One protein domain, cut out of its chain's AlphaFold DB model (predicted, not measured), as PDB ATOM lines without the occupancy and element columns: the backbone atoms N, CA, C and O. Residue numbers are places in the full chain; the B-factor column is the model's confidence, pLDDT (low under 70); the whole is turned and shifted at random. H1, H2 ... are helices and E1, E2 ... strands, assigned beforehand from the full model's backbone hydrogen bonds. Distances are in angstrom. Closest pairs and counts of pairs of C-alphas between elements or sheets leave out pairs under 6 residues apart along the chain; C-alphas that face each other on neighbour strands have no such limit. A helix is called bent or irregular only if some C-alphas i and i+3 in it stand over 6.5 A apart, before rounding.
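This is residues 2 to 194 of the 227 residues of an uncharacterized protein of Bacillus thuringiensis serovar kim (UniProt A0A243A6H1). A flat body of mostly crossed helices is built round H5, with one strand hairpin, E1 and E2, at its rim and another, E5 and E6, on a far part of the rim. H9 crosses H5 near the middle and packs on H7 and H8; H1 runs past H5 and sticks out with residues 2 to 7, and the short pair E3 and E4 lies beside H6. The printed part has 193 residues, of mixed class, in the order H1 E1 E2 H2 E3 H3 H4 E4 H5 H6 H7 H8 E5 E6 H9, with three antiparallel sheets of two strands. It is compact, with a radius of gyration of the C-alphas of 18.7 A and spans of 56 by 55 by 29 A.

E1, residues 24 to 30, and E2, residues 36 to 42, form an antiparallel hairpin, with N 27 and O 39 at 2.8 A. Pro 26 of E1 and Phe 101 of H5, residues 86 to 101, have the closest C-alphas of the two, 7.0 A apart. H5 is the hub. Residues 15 to 22 of H1, residues 2 to 22, touch H5 at a steep tilt of 43 degrees, the same way; the closest C-alphas are Leu 18 and Tyr 94, 6.5 A. With its residues 90 to 97, H5 touches H2, residues 45 to 48, closest at C-alphas Phe 46 and Tyr 97, 7.3 A. With 91 to 95 it touches H9, residues 179 to 191, about perpendicular at 82 degrees, closest at C-alphas Ile 95 and Leu 187, 6.3 A. H9 touches H8, residues 140 to 153, with residues 180 to 184 alone, at a shallow tilt of 28 degrees, opposite ways, closest at C-alphas Glu 144 and Leu 180, 7.1 A. Residues 117 to 121 of H7, residues 115 to 128, touch residues 179 to 180 of H9, closest at C-alphas Ser 117 and Phe 179, 6.5 A. H4, residues 61 to 71, is irregular, C-alphas 62 and 65 being 7.7 A apart; it touches H6, residues 107 to 113, closest at C-alphas Val 67 and Ile 107, 6.9 A, and H3, residues 54 to 58. E3, residues 51 to 53, and E4, residues 78 to 80, are antiparallel, with N 52 and O 79 at 2.9 A. E5, residues 159 to 164, and E6, residues 167 to 173, form an antiparallel hairpin, with N 169 and O 162 at 2.8 A. Every O i to N i+4 pair is within hydrogen-bond range in H1, H3, H5, H6, H7 and H9, but 5 of 7 in H4 and 9 of 10 in H8; H2 is too short for one.

H1 begins at C-alpha 2 (194.932, 171.301, 171.426) and is 30.8 A long; H5 is 22.1 A and H7 20.0 A. H9 ends at C-alpha 191 (178.669, 162.724, 157.667).

The C-alphas of Lys 2 and Gly 166, the two farthest apart, are 58.8 A apart. The printed part has no cut, and the link from H7 to H8 is long. Residues 2 to 8 and 157 to 173 have pLDDT under 70.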
ATOM      1  N   LYS A   2     195.117 172.664 171.990       53.00
ATOM      2  CA  LYS A   2     194.932 171.301 171.426       53.00
ATOM      3  C   LYS A   2     193.513 170.995 170.901       53.00
ATOM      4  O   LYS A   2     193.381 170.466 169.808       53.00
ATOM      5  N   ARG A   3     192.463 171.389 171.635       55.69
ATOM      6  CA  ARG A   3     191.055 171.155 171.243       55.69
ATOM      7  C   ARG A   3     190.656 171.915 169.971       55.69
ATOM      8  O   ARG A   3     189.994 171.358 169.114       55.69
ATOM      9  N   THR A   4     191.121 173.155 169.822       58.88
ATOM     10  CA  THR A   4     190.881 173.983 168.629       58.88
ATOM     11  C   THR A   4     191.567 173.401 167.391       58.88
ATOM     12  O   THR A   4     190.962 173.348 166.331       58.88
ATOM     13  N   GLN A   5     192.800 172.902 167.533       55.69
ATOM     14  CA  GLN A   5     193.528 172.283 166.421       55.69
ATOM     15  C   GLN A   5     192.872 170.979 165.949       55.69
ATOM     16  O   GLN A   5     192.841 170.704 164.753       55.69
ATOM     17  N   GLN A   6     192.345 170.186 166.884       62.12
ATOM     18  CA  GLN A   6     191.647 168.943 166.570       62.12
ATOM     19  C   GLN A   6     190.348 169.201 165.795       62.12
ATOM     20  O   GLN A   6     190.161 168.599 164.745       62.12
ATOM     21  N   VAL A   7     189.524 170.153 166.250       66.12
ATOM     22  CA  VAL A   7     188.276 170.543 165.567       66.12
ATOM     23  C   VAL A   7     188.554 171.033 164.141       66.12
ATOM     24  O   VAL A   7     187.961 170.528 163.196       66.12
ATOM     25  N   ILE A   8     189.555 171.904 163.957       68.25
ATOM     26  CA  ILE A   8     189.968 172.377 162.622       68.25
ATOM     27  C   ILE A   8     190.411 171.209 161.723       68.25
ATOM     28  O   ILE A   8     190.126 171.190 160.530       68.25
ATOM     29  N   THR A   9     191.112 170.218 162.280       70.25
ATOM     30  CA  THR A   9     191.594 169.060 161.508       70.25
ATOM     31  C   THR A   9     190.444 168.143 161.084       70.25
ATOM     32  O   THR A   9     190.472 167.586 159.987       70.25
ATOM     33  N   GLU A  10     189.437 167.974 161.938       74.88
ATOM     34  CA  GLU A  10     188.238 167.184 161.643       74.88
ATOM     35  C   GLU A  10     187.350 167.875 160.594       74.88
ATOM     36  O   GLU A  10     186.908 167.213 159.657       74.88
ATOM     37  N   GLU A  11     187.181 169.200 160.674       75.12
ATOM     38  CA  GLU A  11     186.480 170.002 159.656       75.12
ATOM     39  C   GLU A  11     187.150 169.905 158.279       75.12
ATOM     40  O   GLU A  11     186.481 169.641 157.279       75.12
ATOM     41  N   ILE A  12     188.480 170.051 158.217       77.88
ATOM     42  CA  ILE A  12     189.236 169.930 156.961       77.88
ATOM     43  C   ILE A  12     189.009 168.552 156.333       77.88
ATOM     44  O   ILE A  12     188.684 168.458 155.150       77.88
ATOM     45  N   ARG A  13     189.107 167.482 157.133       86.50
ATOM     46  CA  ARG A  13     188.880 166.111 156.655       86.50
ATOM     47  C   ARG A  13     187.460 165.904 156.144       86.50
ATOM     48  O   ARG A  13     187.283 165.233 155.130       86.50
ATOM     49  N   LEU A  14     186.463 166.474 156.821       90.69
ATOM     50  CA  LEU A  14     185.079 166.435 156.362       90.69
ATOM     51  C   LEU A  14     184.963 167.067 154.970       90.69
ATOM     52  O   LEU A  14     184.490 166.417 154.041       90.69
ATOM     53  N   HIS A  15     185.406 168.315 154.800       94.56
ATOM     54  CA  HIS A  15     185.265 169.014 153.520       94.56
ATOM     55  C   HIS A  15     186.060 168.340 152.398       94.56
ATOM     56  O   HIS A  15     185.552 168.254 151.282       94.56
ATOM     57  N   GLU A  16     187.242 167.789 152.680       94.31
ATOM     58  CA  GLU A  16     187.997 166.972 151.722       94.31
ATOM     59  C   GLU A  16     187.195 165.744 151.263       94.31
ATOM     60  O   GLU A  16     187.090 165.501 150.061       94.31
ATOM     61  N   GLN A  17     186.566 165.009 152.185       93.94
ATOM     62  CA  GLN A  17     185.714 163.860 151.847       93.94
ATOM     63  C   GLN A  17     184.533 164.264 150.957       93.94
ATOM     64  O   GLN A  17     184.282 163.621 149.936       93.94
ATOM     65  N   LEU A  18     183.845 165.363 151.297       96.88
ATOM     66  CA  LEU A  18     182.722 165.860 150.497       96.88
ATOM     67  C   LEU A  18     183.161 166.238 149.078       96.88
ATOM     68  O   LEU A  18     182.440 165.970 148.117       96.88
ATOM     69  N   GLN A  19     184.339 166.857 148.938       97.25
ATOM     70  CA  GLN A  19     184.900 167.199 147.631       97.25
ATOM     71  C   GLN A  19     185.170 165.948 146.802       97.25
ATOM     72  O   GLN A  19     184.765 165.918 145.644       97.25
ATOM     73  N   GLN A  20     185.797 164.921 147.388       95.94
ATOM     74  CA  GLN A  20     186.097 163.674 146.681       95.94
ATOM     75  C   GLN A  20     184.831 162.988 146.161       95.94
ATOM     76  O   GLN A  20     184.804 162.559 145.012       95.94
ATOM     77  N   GLU A  21     183.759 162.939 146.953       95.56
ATOM     78  CA  GLU A  21     182.488 162.363 146.497       95.56
ATOM     79  C   GLU A  21     181.816 163.177 145.381       95.56
ATOM     80  O   GLU A  21     181.169 162.610 144.507       95.56
ATOM     81  N   LEU A  22     181.965 164.504 145.384       97.56
ATOM     82  CA  LEU A  22     181.400 165.379 144.351       97.56
ATOM     83  C   LEU A  22     182.222 165.412 143.048       97.56
ATOM     84  O   LEU A  22     181.789 166.051 142.085       97.56
ATOM     85  N   LEU A  23     183.394 164.760 143.001       97.81
ATOM     86  CA  LEU A  23     184.183 164.588 141.773       97.81
ATOM     87  C   LEU A  23     183.579 163.554 140.818       97.81
ATOM     88  O   LEU A  23     183.934 163.545 139.638       97.81
ATOM     89  N   THR A  24     182.710 162.678 141.324       97.31
ATOM     90  CA  THR A  24     182.068 161.623 140.542       97.31
ATOM     91  C   THR A  24     180.562 161.629 140.742       97.31
ATOM     92  O   THR A  24     180.026 162.268 141.650       97.31
ATOM     93  N   TYR A  25     179.840 160.893 139.902       96.62
ATOM     94  CA  TYR A  25     178.449 160.556 140.174       96.62
ATOM     95  C   TYR A  25     178.102 159.123 139.775       96.62
ATOM     96  O   TYR A  25     178.669 158.600 138.815       96.62
ATOM     97  N   PRO A  26     177.152 158.478 140.481       95.31
ATOM     98  CA  PRO A  26     176.660 157.174 140.078       95.31
ATOM     99  C   PRO A  26     175.739 157.310 138.860       95.31
ATOM    100  O   PRO A  26     174.705 157.979 138.937       95.31
ATOM    101  N   GLU A  27     176.069 156.636 137.764       95.12
ATOM    102  CA  GLU A  27     175.158 156.409 136.640       95.12
ATOM    103  C   GLU A  27     174.594 154.986 136.715       95.12
ATOM    104  O   GLU A  27     175.340 154.017 136.868       95.12
ATOM    105  N   LYS A  28     173.266 154.860 136.640       93.50
ATOM    106  CA  LYS A  28     172.566 153.574 136.679       93.50
ATOM    107  C   LYS A  28     172.148 153.164 135.275       93.50
ATOM    108  O   LYS A  28     171.524 153.949 134.562       93.50
ATOM    109  N   SER A  29     172.420 151.912 134.921       88.25
ATOM    110  CA  SER A  29     171.897 151.278 133.710       88.25
ATOM    111  C   SER A  29     171.012 150.095 134.094       88.25
ATOM    112  O   SER A  29     171.398 149.272 134.921       88.25
ATOM    113  N   ILE A  30     169.810 150.041 133.518       86.31
ATOM    114  CA  ILE A  30     168.859 148.937 133.699       86.31
ATOM    115  C   ILE A  30     168.969 148.039 132.469       86.31
ATOM    116  O   ILE A  30     168.829 148.518 131.343       86.31
ATOM    117  N   HIS A  31     169.249 146.759 132.685       87.50
ATOM    118  CA  HIS A  31     169.349 145.757 131.628       87.50
ATOM    119  C   HIS A  31     167.982 145.119 131.343       87.50
ATOM    120  O   HIS A  31     167.053 145.225 132.144       87.50
ATOM    121  N   GLU A  32     167.846 144.449 130.196       87.75
ATOM    122  CA  GLU A  32     166.584 143.817 129.764       87.75
ATOM    123  C   GLU A  32     166.073 142.752 130.749       87.75
ATOM    124  O   GLU A  32     164.869 142.532 130.860       87.75
ATOM    125  N   ASP A  33     166.979 142.129 131.505       89.75
ATOM    126  CA  ASP A  33     166.675 141.151 132.554       89.75
ATOM    127  C   ASP A  33     166.245 141.788 133.893       89.75
ATOM    128  O   ASP A  33     165.981 141.082 134.867       89.75
ATOM    129  N   GLY A  34     166.172 143.121 133.959       84.38
ATOM    130  CA  GLY A  34     165.838 143.884 135.159       84.38
ATOM    131  C   GLY A  34     166.997 144.063 136.142       84.38
ATOM    132  O   GLY A  34     166.810 144.697 137.185       84.38
ATOM    133  N   SER A  35     168.193 143.548 135.840       88.62
ATOM    134  CA  SER A  35     169.386 143.825 136.637       88.62
ATOM    135  C   SER A  35     169.820 145.287 136.486       88.62
ATOM    136  O   SER A  35     169.579 145.939 135.466       88.62
ATOM    137  N   VAL A  36     170.446 145.828 137.535       89.38
ATOM    138  CA  VAL A  36     170.914 147.218 137.574       89.38
ATOM    139  C   VAL A  36     172.417 147.235 137.791       89.38
ATOM    140  O   VAL A  36     172.907 146.735 138.803       89.38
ATOM    141  N   THR A  37     173.139 147.865 136.871       91.69
ATOM    142  CA  THR A  37     174.557 148.192 137.041       91.69
ATOM    143  C   THR A  37     174.711 149.655 137.438       91.69
ATOM    144  O   THR A  37     173.924 150.514 137.037       91.69
ATOM    145  N   ILE A  38     175.706 149.930 138.283       93.62
ATOM    146  CA  ILE A  38     176.036 151.279 138.748       93.62
ATOM    147  C   ILE A  38     177.505 151.535 138.434       93.62
ATOM    148  O   ILE A  38     178.375 150.841 138.957       93.62
ATOM    149  N   GLU A  39     177.767 152.542 137.612       94.69
ATOM    150  CA  GLU A  39     179.109 153.012 137.276       94.69
ATOM    151  C   GLU A  39     179.380 154.355 137.964       94.69
ATOM    152  O   GLU A  39     178.472 155.171 138.118       94.69
ATOM    153  N   GLN A  40     180.618 154.592 138.403       95.88
ATOM    154  CA  GLN A  40     181.048 155.904 138.894       95.88
ATOM    155  C   GLN A  40     181.652 156.700 137.740       95.88
ATOM    156  O   GLN A  40     182.750 156.392 137.280       95.88
ATOM    157  N   VAL A  41     180.946 157.731 137.290       96.81
ATOM    158  CA  VAL A  41     181.401 158.607 136.208       96.81
ATOM    159  C   VAL A  41     182.244 159.732 136.799       96.81
ATOM    160  O   VAL A  41     181.770 160.462 137.668       96.81
ATOM    161  N   GLN A  42     183.488 159.880 136.331       97.12
ATOM    162  CA  GLN A  42     184.384 160.966 136.736       97.12
ATOM    163  C   GLN A  42     183.982 162.270 136.044       97.12
ATOM    164  O   GLN A  42     184.370 162.534 134.907       97.12
ATOM    165  N   ASP A  43     183.229 163.104 136.752       97.06
ATOM    166  CA  ASP A  43     182.802 164.408 136.272       97.06
ATOM    167  C   ASP A  43     182.588 165.377 137.451       97.06
ATOM    168  O   ASP A  43     181.634 165.232 138.223       97.06
ATOM    169  N   PRO A  44     183.438 166.409 137.583       97.31
ATOM    170  CA  PRO A  44     183.408 167.312 138.726       97.31
ATOM    171  C   PRO A  44     182.361 168.433 138.597       97.31
ATOM    172  O   PRO A  44     182.449 169.431 139.317       97.31
ATOM    173  N   TYR A  45     181.379 168.332 137.691       98.25
ATOM    174  CA  TYR A  45     180.382 169.380 137.451       98.25
ATOM    175  C   TYR A  45     179.696 169.841 138.740       98.25
ATOM    176  O   TYR A  45     179.597 171.049 138.979       98.25
ATOM    177  N   PHE A  46     179.251 168.895 139.574       97.56
ATOM    178  CA  PHE A  46     178.531 169.182 140.819       97.56
ATOM    179  C   PHE A  46     179.441 169.766 141.908       97.56
ATOM    180  O   PHE A  46     178.961 170.499 142.774       97.56
ATOM    181  N   LEU A  47     180.750 169.515 141.841       97.81
ATOM    182  CA  LEU A  47     181.733 170.145 142.715       97.81
ATOM    183  C   LEU A  47     182.018 171.594 142.299       97.81
ATOM    184  O   LEU A  47     181.898 172.510 143.115       97.81
ATOM    185  N   ILE A  48     182.400 171.797 141.035       97.62
ATOM    186  CA  ILE A  48     182.969 173.059 140.536       97.62
ATOM    187  C   ILE A  48     181.893 174.132 140.363       97.62
ATOM    188  O   ILE A  48     182.137 175.310 140.624       97.62
ATOM    189  N   ASN A  49     180.696 173.749 139.917       98.00
ATOM    190  CA  ASN A  49     179.658 174.715 139.589       98.00
ATOM    191  C   ASN A  49     178.781 175.015 140.801       98.00
ATOM    192  O   ASN A  49     178.125 174.139 141.356       98.00
ATOM    193  N   ASP A  50     178.663 176.296 141.126       97.94
ATOM    194  CA  ASP A  50     177.714 176.794 142.126       97.94
ATOM    195  C   ASP A  50     176.309 177.030 141.544       97.94
ATOM    196  O   ASP A  50     175.362 177.384 142.250       97.94
ATOM    197  N   LYS A  51     176.151 176.827 140.232       97.69
ATOM    198  CA  LYS A  51     174.866 176.867 139.538       97.69
ATOM    199  C   LYS A  51     174.662 175.575 138.771       97.69
ATOM    200  O   LYS A  51     175.325 175.352 137.764       97.69
ATOM    201  N   TRP A  52     173.727 174.751 139.222       97.88
ATOM    202  CA  TRP A  52     173.417 173.489 138.553       97.88
ATOM    203  C   TRP A  52     172.253 173.679 137.598       97.88
ATOM    204  O   TRP A  52     171.218 174.217 137.992       97.88
ATOM    205  N   ASN A  53     172.418 173.241 136.354       96.75
ATOM    206  CA  ASN A  53     171.368 173.227 135.344       96.75
ATOM    207  C   ASN A  53     170.681 171.857 135.331       96.75
ATOM    208  O   ASN A  53     171.350 170.827 135.349       96.75
ATOM    209  N   VAL A  54     169.350 171.848 135.283       96.50
ATOM    210  CA  VAL A  54     168.557 170.617 135.204       96.50
ATOM    211  C   VAL A  54     168.874 169.818 133.939       96.50
ATOM    212  O   VAL A  54     168.858 168.595 133.977       96.50
ATOM    213  N   GLU A  55     169.231 170.502 132.851       95.44
ATOM    214  CA  GLU A  55     169.640 169.882 131.587       95.44
ATOM    215  C   GLU A  55     170.851 168.961 131.780       95.44
ATOM    216  O   GLU A  55     170.856 167.864 131.235       95.44
ATOM    217  N   ARG A  56     171.799 169.331 132.657       96.25
ATOM    218  CA  ARG A  56     172.972 168.498 132.956       96.25
ATOM    219  C   ARG A  56     172.587 167.167 133.605       96.25
ATOM    220  O   ARG A  56     173.228 166.160 133.342       96.25
ATOM    221  N   LEU A  57     171.531 167.142 134.424       96.00
ATOM    222  CA  LEU A  57     170.991 165.875 134.929       96.00
ATOM    223  C   LEU A  57     170.318 165.077 133.811       96.00
ATOM    224  O   LEU A  57     170.384 163.860 133.833       96.00
ATOM    225  N   GLY A  58     169.700 165.734 132.827       95.06
ATOM    226  CA  GLY A  58     169.042 165.067 131.698       95.06
ATOM    227  C   GLY A  58     169.997 164.339 130.746       95.06
ATOM    228  O   GLY A  58     169.552 163.496 129.970       95.06
ATOM    229  N   GLU A  59     171.293 164.642 130.824       95.00
ATOM    230  CA  GLU A  59     172.364 163.927 130.121       95.00
ATOM    231  C   GLU A  59     172.716 162.591 130.799       95.00
ATOM    232  O   GLU A  59     173.317 161.726 130.171       95.00
ATOM    233  N   ILE A  60     172.310 162.398 132.058       95.06
ATOM    234  CA  ILE A  60     172.525 161.167 132.822       95.06
ATOM    235  C   ILE A  60     171.346 160.228 132.576       95.06
ATOM    236  O   ILE A  60     170.184 160.601 132.790       95.06
ATOM    237  N   LYS A  61     171.637 158.986 132.176       91.56
ATOM    238  CA  LYS A  61     170.625 158.023 131.702       91.56
ATOM    239  C   LYS A  61     169.430 157.886 132.646       91.56
ATOM    240  O   LYS A  61     168.291 158.003 132.197       91.56
ATOM    241  N   GLN A  62     169.666 157.718 133.951       92.88
ATOM    242  CA  GLN A  62     168.580 157.501 134.917       92.88
ATOM    243  C   GLN A  62     167.643 158.704 135.123       92.88
ATOM    244  O   GLN A  62     166.563 158.553 135.691       92.88
ATOM    245  N   PHE A  63     168.036 159.908 134.697       94.44
ATOM    246  CA  PHE A  63     167.240 161.124 134.877       94.44
ATOM    247  C   PHE A  63     166.675 161.669 133.565       94.44
ATOM    248  O   PHE A  63     165.851 162.584 133.616       94.44
ATOM    249  N   HIS A  64     167.072 161.118 132.415       93.00
ATOM    250  CA  HIS A  64     166.731 161.639 131.091       93.00
ATOM    251  C   HIS A  64     165.226 161.899 130.915       93.00
ATOM    252  O   HIS A  64     164.806 163.027 130.645       93.00
ATOM    253  N   GLU A  65     164.396 160.880 131.149       92.50
ATOM    254  CA  GLU A  65     162.942 160.991 131.004       92.50
ATOM    255  C   GLU A  65     162.331 161.958 132.034       92.50
ATOM    256  O   GLU A  65     161.497 162.805 131.700       92.50
ATOM    257  N   LEU A  66     162.791 161.890 133.289       92.88
ATOM    258  CA  LEU A  66     162.322 162.760 134.372       92.88
ATOM    259  C   LEU A  66     162.601 164.237 134.073       92.88
ATOM    260  O   LEU A  66     161.766 165.100 134.359       92.88
ATOM    261  N   VAL A  67     163.766 164.531 133.496       95.25
ATOM    262  CA  VAL A  67     164.160 165.880 133.094       95.25
ATOM    263  C   VAL A  67     163.395 166.318 131.852       95.25
ATOM    264  O   VAL A  67     162.873 167.428 131.856       95.25
ATOM    265  N   SER A  68     163.236 165.467 130.836       93.75
ATOM    266  CA  SER A  68     162.425 165.782 129.649       93.75
ATOM    267  C   SER A  68     160.998 166.201 130.036       93.75
ATOM    268  O   SER A  68     160.530 167.287 129.682       93.75
ATOM    269  N   ASN A  69     160.353 165.418 130.908       92.88
ATOM    270  CA  ASN A  69     159.031 165.732 131.449       92.88
ATOM    271  C   ASN A  69     159.016 167.044 132.248       92.88
ATOM    272  O   ASN A  69     158.074 167.832 132.146       92.88
ATOM    273  N   TYR A  70     160.064 167.306 133.030       93.56
ATOM    274  CA  TYR A  70     160.207 168.553 133.777       93.56
ATOM    275  C   TYR A  70     160.367 169.777 132.866       93.56
ATOM    276  O   TYR A  70     159.798 170.832 133.148       93.56
ATOM    277  N   MET A  71     161.113 169.643 131.770       91.75
ATOM    278  CA  MET A  71     161.429 170.728 130.836       91.75
ATOM    279  C   MET A  71     160.211 171.229 130.058       91.75
ATOM    280  O   MET A  71     160.175 172.405 129.681       91.75
ATOM    281  N   ASN A  72     159.191 170.381 129.908       89.88
ATOM    282  CA  ASN A  72     157.885 170.744 129.352       89.88
ATOM    283  C   ASN A  72     157.065 171.654 130.288       89.88
ATOM    284  O   ASN A  72     156.093 172.280 129.863       89.88
ATOM    285  N   LEU A  73     157.444 171.765 131.566       88.88
ATOM    286  CA  LEU A  73     156.774 172.615 132.545       88.88
ATOM    287  C   LEU A  73     157.452 173.990 132.638       88.88
ATOM    288  O   LEU A  73     158.675 174.125 132.595       88.88
ATOM    289  N   LYS A  74     156.665 175.046 132.885       87.56
ATOM    290  CA  LYS A  74     157.189 176.396 133.167       87.56
ATOM    291  C   LYS A  74     157.745 176.475 134.598       87.56
ATOM    292  O   LYS A  74     157.101 177.010 135.503       87.56
ATOM    293  N   ARG A  75     158.925 175.890 134.824       87.50
ATOM    294  CA  ARG A  75     159.586 175.761 136.137       87.50
ATOM    295  C   ARG A  75     161.045 176.254 136.103       87.50
ATOM    296  O   ARG A  75     161.608 176.407 135.018       87.50
ATOM    297  N   PRO A  76     161.665 176.552 137.264       92.50
ATOM    298  CA  PRO A  76     163.061 176.978 137.307       92.50
ATOM    299  C   PRO A  76     163.996 175.877 136.801       92.50
ATOM    300  O   PRO A  76     163.922 174.743 137.244       92.50
ATOM    301  N   ARG A  77     164.921 176.216 135.905       94.44
ATOM    302  CA  ARG A  77     165.858 175.241 135.315       94.44
ATOM    303  C   ARG A  77     167.195 175.156 136.044       94.44
ATOM    304  O   ARG A  77     168.072 174.407 135.634       94.44
ATOM    305  N   LYS A  78     167.382 175.970 137.085       96.00
ATOM    306  CA  LYS A  78     168.672 176.138 137.757       96.00
ATOM    307  C   LYS A  78     168.522 176.145 139.270       96.00
ATOM    308  O   LYS A  78     167.580 176.744 139.788       96.00
ATOM    309  N   ILE A  79     169.487 175.532 139.945       96.50
ATOM    310  CA  ILE A  79     169.738 175.686 141.381       96.50
ATOM    311  C   ILE A  79     170.930 176.624 141.525       96.50
ATOM    312  O   ILE A  79     171.923 176.435 140.831       96.50
ATOM    313  N   CYS A  80     170.837 177.623 142.399       97.00
ATOM    314  CA  CYS A  80     171.940 178.542 142.677       97.00
ATOM    315  C   CYS A  80     172.355 178.418 144.143       97.00
ATOM    316  O   CYS A  80     171.557 178.719 145.033       97.00
ATOM    317  N   PHE A  81     173.601 178.022 144.374       97.81
ATOM    318  CA  PHE A  81     174.238 177.994 145.682       97.81
ATOM    319  C   PHE A  81     175.136 179.229 145.795       97.81
ATOM    320  O   PHE A  81     176.048 179.422 144.998       97.81
ATOM    321  N   SER A  82     174.825 180.134 146.719       96.75
ATOM    322  CA  SER A  82     175.541 181.409 146.842       96.75
ATOM    323  C   SER A  82     175.748 181.792 148.306       96.75
ATOM    324  O   SER A  82     175.474 182.925 148.717       96.75
ATOM    325  N   PHE A  83     176.171 180.814 149.109       97.62
ATOM    326  CA  PHE A  83     176.621 181.068 150.473       97.62
ATOM    327  C   PHE A  83     177.947 181.834 150.445       97.62
ATOM    328  O   PHE A  83     178.794 181.585 149.592       97.62
ATOM    329  N   ALA A  84     178.114 182.786 151.365       95.75
ATOM    330  CA  ALA A  84     179.312 183.622 151.440       95.75
ATOM    331  C   ALA A  84     180.559 182.806 151.815       95.75
ATOM    332  O   ALA A  84     181.654 183.105 151.349       95.75
ATOM    333  N   ASN A  85     180.381 181.763 152.632       95.56
ATOM    334  CA  ASN A  85     181.426 180.804 152.961       95.56
ATOM    335  C   ASN A  85     181.383 179.609 151.986       95.56
ATOM    336  O   ASN A  85     180.344 178.959 151.831       95.56
ATOM    337  N   SER A  86     182.521 179.303 151.356       95.56
ATOM    338  CA  SER A  86     182.677 178.200 150.400       95.56
ATOM    339  C   SER A  86     182.445 176.817 151.012       95.56
ATOM    340  O   SER A  86     181.913 175.948 150.323       95.56
ATOM    341  N   SER A  87     182.790 176.611 152.285       96.06
ATOM    342  CA  SER A  87     182.556 175.352 153.002       96.06
ATOM    343  C   SER A  87     181.065 175.089 153.192       96.06
ATOM    344  O   SER A  87     180.581 174.007 152.874       96.06
ATOM    345  N   ILE A  88     180.291 176.113 153.566       97.75
ATOM    346  CA  ILE A  88     178.825 176.007 153.635       97.75
ATOM    347  C   ILE A  88     178.234 175.752 152.245       97.75
ATOM    348  O   ILE A  88     177.314 174.947 152.088       97.75
ATOM    349  N   ASN A  89     178.780 176.403 151.212       97.50
ATOM    350  CA  ASN A  89     178.354 176.170 149.834       97.50
ATOM    351  C   ASN A  89     178.575 174.703 149.422       97.50
ATOM    352  O   ASN A  89     177.687 174.082 148.839       97.50
ATOM    353  N   LEU A  90     179.740 174.142 149.760       98.25
ATOM    354  CA  LEU A  90     180.099 172.745 149.528       98.25
ATOM    355  C   LEU A  90     179.169 171.777 150.269       98.25
ATOM    356  O   LEU A  90     178.644 170.857 149.648       98.25
ATOM    357  N   GLU A  91     178.919 171.998 151.558       98.44
ATOM    358  CA  GLU A  91     178.038 171.146 152.365       98.44
ATOM    359  C   GLU A  91     176.613 171.102 151.806       98.44
ATOM    360  O   GLU A  91     176.023 170.030 151.658       98.44
ATOM    361  N   VAL A  92     176.053 172.256 151.429       98.25
ATOM    362  CA  VAL A  92     174.700 172.300 150.861       98.25
ATOM    363  C   VAL A  92     174.659 171.662 149.471       98.25
ATOM    364  O   VAL A  92     173.715 170.918 149.187       98.25
ATOM    365  N   LYS A  93     175.682 171.873 148.627       98.44
ATOM    366  CA  LYS A  93     175.833 171.143 147.356       98.44
ATOM    367  C   LYS A  93     175.838 169.636 147.597       98.44
ATOM    368  O   LYS A  93     175.060 168.920 146.974       98.44
ATOM    369  N   TYR A  94     176.627 169.163 148.554       98.44
ATOM    370  CA  TYR A  94     176.712 167.747 148.891       98.44
ATOM    371  C   TYR A  94     175.362 167.156 149.323       98.44
ATOM    372  O   TYR A  94     174.961 166.107 148.819       98.44
ATOM    373  N   ILE A  95     174.590 167.856 150.166       98.19
ATOM    374  CA  ILE A  95     173.235 167.413 150.537       98.19
ATOM    375  C   ILE A  95     172.354 167.275 149.290       98.19
ATOM    376  O   ILE A  95     171.680 166.260 149.124       98.19
ATOM    377  N   PHE A  96     172.346 168.275 148.403       98.06
ATOM    378  CA  PHE A  96     171.548 168.229 147.174       98.06
ATOM    379  C   PHE A  96     171.971 167.072 146.270       98.06
ATOM    380  O   PHE A  96     171.109 166.324 145.810       98.06
ATOM    381  N   TYR A  97     173.276 166.898 146.065       97.94
ATOM    382  CA  TYR A  97     173.854 165.795 145.306       97.94
ATOM    383  C   TYR A  97     173.369 164.447 145.853       97.94
ATOM    384  O   TYR A  97     172.691 163.702 145.146       97.94
ATOM    385  N   ARG A  98     173.595 164.176 147.145       97.12
ATOM    386  CA  ARG A  98     173.204 162.906 147.772       97.12
ATOM    387  C   ARG A  98     171.698 162.681 147.691       97.12
ATOM    388  O   ARG A  98     171.263 161.574 147.397       97.12
ATOM    389  N   ARG A  99     170.884 163.720 147.899       95.38
ATOM    390  CA  ARG A  99     169.416 163.621 147.825       95.38
ATOM    391  C   ARG A  99     168.913 163.319 146.413       95.38
ATOM    392  O   ARG A  99     167.945 162.575 146.291       95.38
ATOM    393  N   ILE A 100     169.523 163.893 145.378       96.19
ATOM    394  CA  ILE A 100     169.128 163.669 143.980       96.19
ATOM    395  C   ILE A 100     169.572 162.276 143.521       96.19
ATOM    396  O   ILE A 100     168.747 161.508 143.035       96.19
ATOM    397  N   PHE A 101     170.843 161.917 143.726       95.56
ATOM    398  CA  PHE A 101     171.405 160.648 143.243       95.56
ATOM    399  C   PHE A 101     170.935 159.418 144.029       95.56
ATOM    400  O   PHE A 101     170.854 158.327 143.466       95.56
ATOM    401  N   ASN A 102     170.522 159.597 145.287       92.19
ATOM    402  CA  ASN A 102     169.816 158.559 146.043       92.19
ATOM    403  C   ASN A 102     168.301 158.549 145.773       92.19
ATOM    404  O   ASN A 102     167.572 157.846 146.470       92.19
ATOM    405  N   GLU A 103     167.815 159.350 144.815       89.69
ATOM    406  CA  GLU A 103     166.399 159.459 144.431       89.69
ATOM    407  C   GLU A 103     165.467 159.865 145.592       89.69
ATOM    408  O   GLU A 103     164.248 159.709 145.540       89.69
ATOM    409  N   GLU A 104     166.021 160.462 146.651       91.19
ATOM    410  CA  GLU A 104     165.252 160.952 147.795       91.19
ATOM    411  C   GLU A 104     164.561 162.296 147.494       91.19
ATOM    412  O   GLU A 104     163.591 162.677 148.159       91.19
ATOM    413  N   TRP A 105     165.074 163.050 146.519       94.31
ATOM    414  CA  TRP A 105     164.413 164.200 145.908       94.31
ATOM    415  C   TRP A 105     164.276 163.991 144.407       94.31
ATOM    416  O   TRP A 105     165.262 163.870 143.691       94.31
ATOM    417  N   ASN A 106     163.040 164.066 143.917       93.31
ATOM    418  CA  ASN A 106     162.796 164.172 142.484       93.31
ATOM    419  C   ASN A 106     163.187 165.562 141.942       93.31
ATOM    420  O   ASN A 106     163.296 166.542 142.692       93.31
ATOM    421  N   ILE A 107     163.322 165.656 140.615       94.88
ATOM    422  CA  ILE A 107     163.699 166.885 139.896       94.88
ATOM    423  C   ILE A 107     162.783 168.064 140.261       94.88
ATOM    424  O   ILE A 107     163.253 169.166 140.548       94.88
ATOM    425  N   ASN A 108     161.470 167.817 140.357       92.81
ATOM    426  CA  ASN A 108     160.486 168.827 140.758       92.81
ATOM    427  C   ASN A 108     160.778 169.429 142.137       92.81
ATOM    428  O   ASN A 108     160.646 170.640 142.331       92.81
ATOM    429  N   THR A 109     161.173 168.598 143.098       93.06
ATOM    430  CA  THR A 109     161.482 169.027 144.460       93.06
ATOM    431  C   THR A 109     162.777 169.827 144.484       93.06
ATOM    432  O   THR A 109     162.767 170.941 145.006       93.06
ATOM    433  N   ALA A 110     163.846 169.306 143.874       94.00
ATOM    434  CA  ALA A 110     165.173 169.920 143.890       94.00
ATOM    435  C   ALA A 110     165.231 171.263 143.131       94.00
ATOM    436  O   ALA A 110     165.737 172.259 143.654       94.00
ATOM    437  N   PHE A 111     164.658 171.331 141.924       94.19
ATOM    438  CA  PHE A 111     164.728 172.517 141.059       94.19
ATOM    439  C   PHE A 111     163.533 173.460 141.204       94.19
ATOM    440  O   PHE A 111     163.637 174.640 140.891       94.19
ATOM    441  N   GLY A 112     162.389 172.983 141.697       89.25
ATOM    442  CA  GLY A 112     161.195 173.809 141.884       89.25
ATOM    443  C   GLY A 112     160.859 174.045 143.352       89.25
ATOM    444  O   GLY A 112     160.872 175.178 143.832       89.25
ATOM    445  N   GLY A 113     160.529 172.963 144.057       88.31
ATOM    446  CA  GLY A 113     159.852 173.005 145.352       88.31
ATOM    447  C   GLY A 113     160.625 173.706 146.469       88.31
ATOM    448  O   GLY A 113     160.013 174.402 147.277       88.31
ATOM    449  N   ILE A 114     161.950 173.546 146.516       91.62
ATOM    450  CA  ILE A 114     162.780 174.041 147.631       91.62
ATOM    451  C   ILE A 114     163.612 175.286 147.300       91.62
ATOM    452  O   ILE A 114     164.238 175.848 148.193       91.62
ATOM    453  N   GLN A 115     163.578 175.782 146.055       91.31
ATOM    454  CA  GLN A 115     164.372 176.945 145.622       91.31
ATOM    455  C   GLN A 115     164.078 178.211 146.424       91.31
ATOM    456  O   GLN A 115     164.974 178.987 146.752       91.31
ATOM    457  N   HIS A 116     162.803 178.452 146.736       91.38
ATOM    458  CA  HIS A 116     162.433 179.618 147.528       91.38
ATOM    459  C   HIS A 116     163.027 179.547 148.938       91.38
ATOM    460  O   HIS A 116     163.611 180.530 149.391       91.38
ATOM    461  N   SER A 117     162.935 178.382 149.583       93.62
ATOM    462  CA  SER A 117     163.511 178.144 150.906       93.62
ATOM    463  C   SER A 117     165.032 178.257 150.892       93.62
ATOM    464  O   SER A 117     165.588 178.894 151.781       93.62
ATOM    465  N   LEU A 118     165.690 177.727 149.855       96.69
ATOM    466  CA  LEU A 118     167.137 177.839 149.677       96.69
ATOM    467  C   LEU A 118     167.587 179.300 149.592       96.69
ATOM    468  O   LEU A 118     168.485 179.696 150.326       96.69
ATOM    469  N   ARG A 119     166.931 180.128 148.769       95.88
ATOM    470  CA  ARG A 119     167.285 181.555 148.643       95.88
ATOM    471  C   ARG A 119     167.141 182.324 149.953       95.88
ATOM    472  O   ARG A 119     167.989 183.152 150.265       95.88
ATOM    473  N   LEU A 120     166.072 182.063 150.705       96.06
ATOM    474  CA  LEU A 120     165.872 182.702 152.005       96.06
ATOM    475  C   LEU A 120     166.923 182.239 153.017       96.06
ATOM    476  O   LEU A 120     167.453 183.061 153.757       96.06
ATOM    477  N   LEU A 121     167.251 180.945 153.020       97.44
ATOM    478  CA  LEU A 121     168.261 180.407 153.921       97.44
ATOM    479  C   LEU A 121     169.651 180.976 153.619       97.44
ATOM    480  O   LEU A 121     170.356 181.364 154.543       97.44
ATOM    481  N   ILE A 122     170.016 181.085 152.339       97.81
ATOM    482  CA  ILE A 122     171.256 181.741 151.905       97.81
ATOM    483  C   ILE A 122     171.321 183.170 152.454       97.81
ATOM    484  O   ILE A 122     172.327 183.550 153.047       97.81
ATOM    485  N   ALA A 123     170.250 183.953 152.294       97.62
ATOM    486  CA  ALA A 123     170.208 185.327 152.788       97.62
ATOM    487  C   ALA A 123     170.392 185.397 154.314       97.62
ATOM    488  O   ALA A 123     171.192 186.197 154.797       97.62
ATOM    489  N   PHE A 124     169.711 184.530 155.063       97.75
ATOM    490  CA  PHE A 124     169.829 184.469 156.518       97.75
ATOM    491  C   PHE A 124     171.231 184.082 156.989       97.75
ATOM    492  O   PHE A 124     171.802 184.794 157.814       97.75
ATOM    493  N   ILE A 125     171.807 183.000 156.455       98.06
ATOM    494  CA  ILE A 125     173.144 182.539 156.851       98.06
ATOM    495  C   ILE A 125     174.196 183.587 156.487       98.06
ATOM    496  O   ILE A 125     175.011 183.941 157.333       98.06
ATOM    497  N   ASN A 126     174.135 184.168 155.286       97.75
ATOM    498  CA  ASN A 126     175.081 185.209 154.881       97.75
ATOM    499  C   ASN A 126     174.980 186.465 155.763       97.75
ATOM    500  O   ASN A 126     175.992 187.111 156.017       97.75
ATOM    501  N   GLN A 127     173.780 186.817 156.234       96.81
ATOM    502  CA  GLN A 127     173.575 187.991 157.082       96.81
ATOM    503  C   GLN A 127     173.977 187.747 158.543       96.81
ATOM    504  O   GLN A 127     174.624 188.597 159.151       96.81
ATOM    505  N   LYS A 128     173.535 186.635 159.139       97.06
ATOM    506  CA  LYS A 128     173.655 186.378 160.584       97.06
ATOM    507  C   LYS A 128     174.900 185.573 160.945       97.06
ATOM    508  O   LYS A 128     175.443 185.755 162.028       97.06
ATOM    509  N   TYR A 129     175.370 184.732 160.028       96.44
ATOM    510  CA  TYR A 129     176.435 183.755 160.248       96.44
ATOM    511  C   TYR A 129     177.505 183.776 159.129       96.44
ATOM    512  O   TYR A 129     177.887 182.720 158.627       96.44
ATOM    513  N   PRO A 130     178.046 184.947 158.724       93.06
ATOM    514  CA  PRO A 130     178.956 185.046 157.572       93.06
ATOM    515  C   PRO A 130     180.286 184.301 157.752       93.06
ATOM    516  O   PRO A 130     180.952 183.990 156.770       93.06
ATOM    517  N   LYS A 131     180.690 184.041 159.002       92.81
ATOM    518  CA  LYS A 131     181.943 183.357 159.361       92.81
ATOM    519  C   LYS A 131     181.740 181.892 159.769       92.81
ATOM    520  O   LYS A 131     182.665 181.296 160.300       92.81
ATOM    521  N   LEU A 132     180.539 181.343 159.582       94.69
ATOM    522  CA  LEU A 132     180.240 179.947 159.904       94.69
ATOM    523  C   LEU A 132     181.093 179.013 159.041       94.69
ATOM    524  O   LEU A 132     181.063 179.161 157.819       94.69
ATOM    525  N   SER A 133     181.832 178.095 159.663       93.25
ATOM    526  CA  SER A 133     182.719 177.147 158.973       93.25
ATOM    527  C   SER A 133     181.973 175.901 158.499       93.25
ATOM    528  O   SER A 133     182.164 175.482 157.357       93.25
ATOM    529  N   SER A 134     181.072 175.371 159.329       95.62
ATOM    530  CA  SER A 134     180.180 174.259 159.001       95.62
ATOM    531  C   SER A 134     178.749 174.513 159.480       95.62
ATOM    532  O   SER A 134     178.517 175.143 160.511       95.62
ATOM    533  N   LEU A 135     177.749 173.975 158.774       96.31
ATOM    534  CA  LEU A 135     176.375 173.926 159.285       96.31
ATOM    535  C   LEU A 135     176.278 173.115 160.583       96.31
ATOM    536  O   LEU A 135     175.365 173.368 161.369       96.31
ATOM    537  N   LEU A 136     177.187 172.162 160.814       94.94
ATOM    538  CA  LEU A 136     177.216 171.349 162.033       94.94
ATOM    539  C   LEU A 136     177.673 172.134 163.271       94.94
ATOM    540  O   LEU A 136     177.394 171.701 164.385       94.94
ATOM    541  N   ASP A 137     178.276 173.313 163.088       94.19
ATOM    542  CA  ASP A 137     178.699 174.193 164.190       94.19
ATOM    543  C   ASP A 137     177.540 175.014 164.771       94.19
ATOM    544  O   ASP A 137     177.692 175.732 165.761       94.19
ATOM    545  N   LEU A 138     176.369 174.959 164.135       94.38
ATOM    546  CA  LEU A 138     175.193 175.680 164.589       94.38
ATOM    547  C   LEU A 138     174.661 175.074 165.891       94.38
ATOM    548  O   LEU A 138     174.324 173.893 165.952       94.38
ATOM    549  N   GLU A 139     174.424 175.924 166.894       94.62
ATOM    550  CA  GLU A 139     173.520 175.613 168.006       94.62
ATOM    551  C   GLU A 139     172.084 175.532 167.471       94.62
ATOM    552  O   GLU A 139     171.292 176.469 167.586       94.62
ATOM    553  N   ILE A 140     171.761 174.417 166.811       93.31
ATOM    554  CA  ILE A 140     170.617 174.317 165.900       93.31
ATOM    555  C   ILE A 140     169.281 174.678 166.560       93.31
ATOM    556  O   ILE A 140     168.427 175.276 165.911       93.31
ATOM    557  N   GLU A 141     169.116 174.397 167.855       91.94
ATOM    558  CA  GLU A 141     167.905 174.751 168.604       91.94
ATOM    559  C   GLU A 141     167.713 176.264 168.731       91.94
ATOM    560  O   GLU A 141     166.614 176.777 168.519       91.94
ATOM    561  N   LYS A 142     168.795 176.991 169.019       94.56
ATOM    562  CA  LYS A 142     168.791 178.452 169.114       94.56
ATOM    563  C   LYS A 142     168.660 179.080 167.729       94.56
ATOM    564  O   LYS A 142     167.806 179.938 167.505       94.56
ATOM    565  N   VAL A 143     169.459 178.609 166.777       96.19
ATOM    566  CA  VAL A 143     169.506 179.157 165.415       96.19
ATOM    567  C   VAL A 143     168.170 178.948 164.699       96.19
ATOM    568  O   VAL A 143     167.741 179.806 163.932       96.19
ATOM    569  N   GLU A 144     167.457 177.849 164.961       93.56
ATOM    570  CA  GLU A 144     166.124 177.630 164.396       93.56
ATOM    571  C   GLU A 144     165.099 178.664 164.895       93.56
ATOM    572  O   GLU A 144     164.247 179.103 164.118       93.56
ATOM    573  N   GLN A 145     165.182 179.089 166.158       91.25
ATOM    574  CA  GLN A 145     164.331 180.165 166.674       91.25
ATOM    575  C   GLN A 145     164.659 181.499 165.995       91.25
ATOM    576  O   GLN A 145     163.749 182.198 165.543       91.25
ATOM    577  N   GLU A 146     165.947 181.818 165.848       95.06
ATOM    578  CA  GLU A 146     166.403 183.020 165.140       95.06
ATOM    579  C   GLU A 146     165.983 183.021 163.667       95.06
ATOM    580  O   GLU A 146     165.557 184.048 163.140       95.06
ATOM    581  N   TRP A 147     166.045 181.865 163.008       95.31
ATOM    582  CA  TRP A 147     165.587 181.678 161.637       95.31
ATOM    583  C   TRP A 147     164.091 181.973 161.490       95.31
ATOM    584  O   TRP A 147     163.683 182.699 160.584       95.31
ATOM    585  N   ILE A 148     163.264 181.453 162.402       91.25
ATOM    586  CA  ILE A 148     161.818 181.712 162.412       91.25
ATOM    587  C   ILE A 148     161.533 183.200 162.634       91.25
ATOM    588  O   ILE A 148     160.676 183.766 161.952       91.25
ATOM    589  N   PHE A 149     162.253 183.833 163.560       91.12
ATOM    590  CA  PHE A 149     162.124 185.263 163.819       91.12
ATOM    591  C   PHE A 149     162.491 186.086 162.577       91.12
ATOM    592  O   PHE A 149     161.675 186.874 162.101       91.12
ATOM    593  N   TRP A 150     163.647 185.805 161.971       95.25
ATOM    594  CA  TRP A 150     164.120 186.474 160.760       95.25
ATOM    595  C   TRP A 150     163.151 186.316 159.580       95.25
ATOM    596  O   TRP A 150     162.903 187.272 158.843       95.25
ATOM    597  N   LEU A 151     162.552 185.131 159.401       92.38
ATOM    598  CA  LEU A 151     161.525 184.912 158.378       92.38
ATOM    599  C   LEU A 151     160.318 185.835 158.582       92.38
ATOM    600  O   LEU A 151     159.850 186.450 157.618       92.38
ATOM    601  N   ASN A 152     159.835 185.952 159.820       88.62
ATOM    602  CA  ASN A 152     158.690 186.799 160.146       88.62
ATOM    603  C   ASN A 152     159.004 188.290 159.939       88.62
ATOM    604  O   ASN A 152     158.183 188.987 159.345       88.62
ATOM    605  N   GLU A 153     160.194 188.758 160.336       89.50
ATOM    606  CA  GLU A 153     160.657 190.136 160.084       89.50
ATOM    607  C   GLU A 153     160.707 190.467 158.585       89.50
ATOM    608  O   GLU A 153     160.359 191.568 158.168       89.50
ATOM    609  N   ASN A 154     161.058 189.487 157.748       88.06
ATOM    610  CA  ASN A 154     161.095 189.627 156.289       88.06
ATOM    611  C   ASN A 154     159.730 189.361 155.611       88.06
ATOM    612  O   ASN A 154     159.654 189.094 154.403       88.06
ATOM    613  N   GLY A 155     158.635 189.390 156.379       80.62
ATOM    614  CA  GLY A 155     157.267 189.232 155.880       80.62
ATOM    615  C   GLY A 155     156.944 187.825 155.366       80.62
ATOM    616  O   GLY A 155     156.001 187.644 154.590       80.62
ATOM    617  N   LYS A 156     157.723 186.808 155.749       79.44
ATOM    618  CA  LYS A 156     157.486 185.401 155.402       79.44
ATOM    619  C   LYS A 156     156.866 184.709 156.609       79.44
ATOM    620  O   LYS A 156     157.571 184.342 157.539       79.44
ATOM    621  N   ARG A 157     155.542 184.503 156.595       68.69
ATOM    622  CA  ARG A 157     154.840 183.780 157.676       68.69
ATOM    623  C   ARG A 157     155.450 182.389 157.852       68.69
ATOM    624  O   ARG A 157     155.206 181.523 157.016       68.69
ATOM    625  N   ALA A 158     156.232 182.181 158.910       62.69
ATOM    626  CA  ALA A 158     156.937 180.924 159.183       62.69
ATOM    627  C   ALA A 158     156.000 179.808 159.683       62.69
ATOM    628  O   ALA A 158     156.283 178.617 159.526       62.69
ATOM    629  N   THR A 159     154.855 180.193 160.242       65.00
ATOM    630  CA  THR A 159     153.836 179.304 160.798       65.00
ATOM    631  C   THR A 159     152.512 179.460 160.061       65.00
ATOM    632  O   THR A 159     152.144 180.543 159.597       65.00
ATOM    633  N   ARG A 160     151.782 178.352 159.937       56.69
ATOM    634  CA  ARG A 160     150.387 178.336 159.503       56.69
ATOM    635  C   ARG A 160     149.545 177.803 160.656       56.69
ATOM    636  O   ARG A 160     149.850 176.740 161.190       56.69
ATOM    637  N   MET A 161     148.489 178.527 161.010       53.69
ATOM    638  CA  MET A 161     147.439 177.992 161.871       53.69
ATOM    639  C   MET A 161     146.730 176.853 161.137       53.69
ATOM    640  O   MET A 161     146.306 177.024 159.990       53.69
ATOM    641  N   LEU A 162     146.618 175.697 161.782       54.53
ATOM    642  CA  LEU A 162     145.826 174.580 161.286       54.53
ATOM    643  C   LEU A 162     144.518 174.553 162.068       54.53
ATOM    644  O   LEU A 162     144.512 174.278 163.263       54.53
ATOM    645  N   GLU A 163     143.391 174.800 161.414       51.28
ATOM    646  CA  GLU A 163     142.102 174.539 162.050       51.28
ATOM    647  C   GLU A 163     141.830 173.035 162.067       51.28
ATOM    648  O   GLU A 163     141.832 172.373 161.029       51.28
ATOM    649  N   LYS A 164     141.593 172.496 163.264       50.31
ATOM    650  CA  LYS A 164     141.083 171.139 163.451       50.31
ATOM    651  C   LYS A 164     139.686 171.270 164.049       50.31
ATOM    652  O   LYS A 164     139.540 171.807 165.140       50.31
ATOM    653  N   TYR A 165     138.666 170.812 163.320       65.00
ATOM    654  CA  TYR A 165     137.253 170.900 163.730       65.00
ATOM    655  C   TYR A 165     136.769 172.327 164.068       65.00
ATOM    656  O   TYR A 165     136.059 172.522 165.047       65.00
ATOM    657  N   GLY A 166     137.173 173.339 163.290       61.06
ATOM    658  CA  GLY A 166     136.762 174.735 163.519       61.06
ATOM    659  C   GLY A 166     137.432 175.412 164.721       61.06
ATOM    660  O   GLY A 166     137.103 176.550 165.042       61.06
ATOM    661  N   VAL A 167     138.389 174.739 165.371       53.81
ATOM    662  CA  VAL A 167     139.210 175.308 166.444       53.81
ATOM    663  C   VAL A 167     140.618 175.577 165.903       53.81
ATOM    664  O   VAL A 167     141.237 174.662 165.342       53.81
ATOM    665  N   PRO A 168     141.161 176.798 166.082       54.12
ATOM    666  CA  PRO A 168     142.576 177.090 165.886       54.12
ATOM    667  C   PRO A 168     143.446 176.081 166.639       54.12
ATOM    668  O   PRO A 168     143.507 176.090 167.866       54.12
ATOM    669  N   SER A 169     144.119 175.190 165.916       59.38
ATOM    670  CA  SER A 169     145.075 174.245 166.489       59.38
ATOM    671  C   SER A 169     146.483 174.536 165.969       59.38
ATOM    672  O   SER A 169     146.657 175.108 164.893       59.38
ATOM    673  N   TYR A 170     147.463 174.194 166.808       53.44
ATOM    674  CA  TYR A 170     148.919 174.226 166.628       53.44
ATOM    675  C   TYR A 170     149.485 174.915 165.366       53.44
ATOM    676  O   TYR A 170     149.219 174.539 164.224       53.44
ATOM    677  N   ASN A 171     150.409 175.852 165.591       57.69
ATOM    678  CA  ASN A 171     151.199 176.495 164.546       57.69
ATOM    679  C   ASN A 171     152.121 175.483 163.846       57.69
ATOM    680  O   ASN A 171     153.251 175.253 164.279       57.69
ATOM    681  N   ALA A 172     151.681 174.904 162.729       58.34
ATOM    682  CA  ALA A 172     152.561 174.085 161.908       58.34
ATOM    683  C   ALA A 172     153.590 174.972 161.204       58.34
ATOM    684  O   ALA A 172     153.242 175.903 160.468       58.34
ATOM    685  N   LYS A 173     154.875 174.666 161.418       67.56
ATOM    686  CA  LYS A 173     155.978 175.246 160.647       67.56
ATOM    687  C   LYS A 173     155.758 174.929 159.169       67.56
ATOM    688  O   LYS A 173     155.502 173.783 158.800       67.56
ATOM    689  N   ASN A 174     155.844 175.941 158.312       77.31
ATOM    690  CA  ASN A 174     155.784 175.706 156.874       77.31
ATOM    691  C   ASN A 174     157.094 175.047 156.376       77.31
ATOM    692  O   ASN A 174     158.092 174.967 157.097       77.31
ATOM    693  N   LYS A 175     157.111 174.586 155.117       80.56
ATOM    694  CA  LYS A 175     158.294 173.933 154.519       80.56
ATOM    695  C   LYS A 175     159.550 174.819 154.538       80.56
ATOM    696  O   LYS A 175     160.652 174.289 154.586       80.56
ATOM    697  N   THR A 176     159.393 176.142 154.503       87.88
ATOM    698  CA  THR A 176     160.494 177.113 154.580       87.88
ATOM    699  C   THR A 176     161.081 177.184 155.989       87.88
ATOM    700  O   THR A 176     162.295 177.125 156.153       87.88
ATOM    701  N   ALA A 177     160.234 177.237 157.017       88.31
ATOM    702  CA  ALA A 177     160.645 177.284 158.413       88.31
ATOM    703  C   ALA A 177     161.402 176.011 158.825       88.31
ATOM    704  O   ALA A 177     162.416 176.099 159.505       88.31
ATOM    705  N   GLY A 178     160.977 174.839 158.340       91.06
ATOM    706  CA  GLY A 178     161.677 173.572 158.587       91.06
ATOM    707  C   GLY A 178     162.928 173.333 157.729       91.06
ATOM    708  O   GLY A 178     163.600 172.320 157.911       91.06
ATOM    709  N   PHE A 179     163.247 174.216 156.776       94.56
ATOM    710  CA  PHE A 179     164.286 173.949 155.776       94.56
ATOM    711  C   PHE A 179     165.705 173.940 156.361       94.56
ATOM    712  O   PHE A 179     166.493 173.065 156.013       94.56
ATOM    713  N   LEU A 180     166.014 174.853 157.290       96.50
ATOM    714  CA  LEU A 180     167.301 174.864 157.996       96.50
ATOM    715  C   LEU A 180     167.530 173.538 158.735       96.50
ATOM    716  O   LEU A 180     168.550 172.882 158.533       96.50
ATOM    717  N   ARG A 181     166.544 173.112 159.536       95.25
ATOM    718  CA  ARG A 181     166.603 171.846 160.274       95.25
ATOM    719  C   ARG A 181     166.783 170.658 159.336       95.25
ATOM    720  O   ARG A 181     167.562 169.762 159.635       95.25
ATOM    721  N   LEU A 182     166.086 170.659 158.198       94.50
ATOM    722  CA  LEU A 182     166.222 169.615 157.188       94.50
ATOM    723  C   LEU A 182     167.666 169.503 156.687       94.50
ATOM    724  O   LEU A 182     168.193 168.397 156.672       94.50
ATOM    725  N   LEU A 183     168.297 170.614 156.290       97.00
ATOM    726  CA  LEU A 183     169.680 170.581 155.807       97.00
ATOM    727  C   LEU A 183     170.652 170.165 156.912       97.00
ATOM    728  O   LEU A 183     171.441 169.255 156.688       97.00
ATOM    729  N   TYR A 184     170.529 170.743 158.110       96.94
ATOM    730  CA  TYR A 184     171.353 170.377 159.266       96.94
ATOM    731  C   TYR A 184     171.281 168.874 159.559       96.94
ATOM    732  O   TYR A 184     172.295 168.182 159.576       96.94
ATOM    733  N   SER A 185     170.068 168.336 159.725       93.56
ATOM    734  CA  SER A 185     169.881 166.917 160.031       93.56
ATOM    735  C   SER A 185     170.361 166.014 158.901       93.56
ATOM    736  O   SER A 185     170.816 164.905 159.165       93.56
ATOM    737  N   LYS A 186     170.250 166.450 157.641       94.31
ATOM    738  CA  LYS A 186     170.735 165.665 156.505       94.31
ATOM    739  C   LYS A 186     172.245 165.650 156.422       94.31
ATOM    740  O   LYS A 186     172.783 164.569 156.215       94.31
ATOM    741  N   LEU A 187     172.902 166.787 156.620       95.69
ATOM    742  CA  LEU A 187     174.355 166.829 156.696       95.69
ATOM    743  C   LEU A 187     174.843 165.922 157.819       95.69
ATOM    744  O   LEU A 187     175.607 165.009 157.543       95.69
ATOM    745  N   PHE A 188     174.285 166.085 159.024       92.31
ATOM    746  CA  PHE A 188     174.642 165.281 160.189       92.31
ATOM    747  C   PHE A 188     174.578 163.779 159.891       92.31
ATOM    748  O   PHE A 188     175.547 163.074 160.116       92.31
ATOM    749  N   ILE A 189     173.471 163.289 159.321       89.25
ATOM    750  CA  ILE A 189     173.321 161.864 158.973       89.25
ATOM    751  C   ILE A 189     174.326 161.443 157.894       89.25
ATOM    752  O   ILE A 189     174.888 160.357 157.987       89.25
ATOM    753  N   LEU A 190     174.531 162.261 156.858       89.88
ATOM    754  CA  LEU A 190     175.420 161.912 155.747       89.88
ATOM    755  C   LEU A 190     176.898 161.863 156.157       89.88
ATOM    756  O   LEU A 190     177.661 161.151 155.516       89.88
ATOM    757  N   THR A 191     177.282 162.599 157.199       88.56
ATOM    758  CA  THR A 191     178.669 162.724 157.667       88.56
ATOM    759  C   THR A 191     178.935 161.954 158.964       88.56
ATOM    760  O   THR A 191     180.061 161.948 159.457       88.56
ATOM    761  N   ASP A 192     177.913 161.318 159.549       85.00
ATOM    762  CA  ASP A 192     178.039 160.516 160.768       85.00
ATOM    763  C   ASP A 192     178.621 159.131 160.453       85.00
ATOM    764  O   ASP A 192     177.904 158.162 160.169       85.00
ATOM    765  N   ASN A 193     179.951 159.064 160.523       80.94
ATOM    766  CA  ASN A 193     180.756 157.872 160.257       80.94
ATOM    767  C   ASN A 193     180.852 156.901 161.449       80.94
ATOM    768  O   ASN A 193     181.566 155.903 161.345       80.94
ATOM    769  N   ARG A 194     180.181 157.176 162.578       81.56
ATOM    770  CA  ARG A 194     180.152 156.255 163.728       81.56
ATOM    771  C   ARG A 194     179.495 154.933 163.341       81.56
ATOM    772  O   ARG A 194     178.653 154.893 162.435       81.56
TER     773      ARG A 194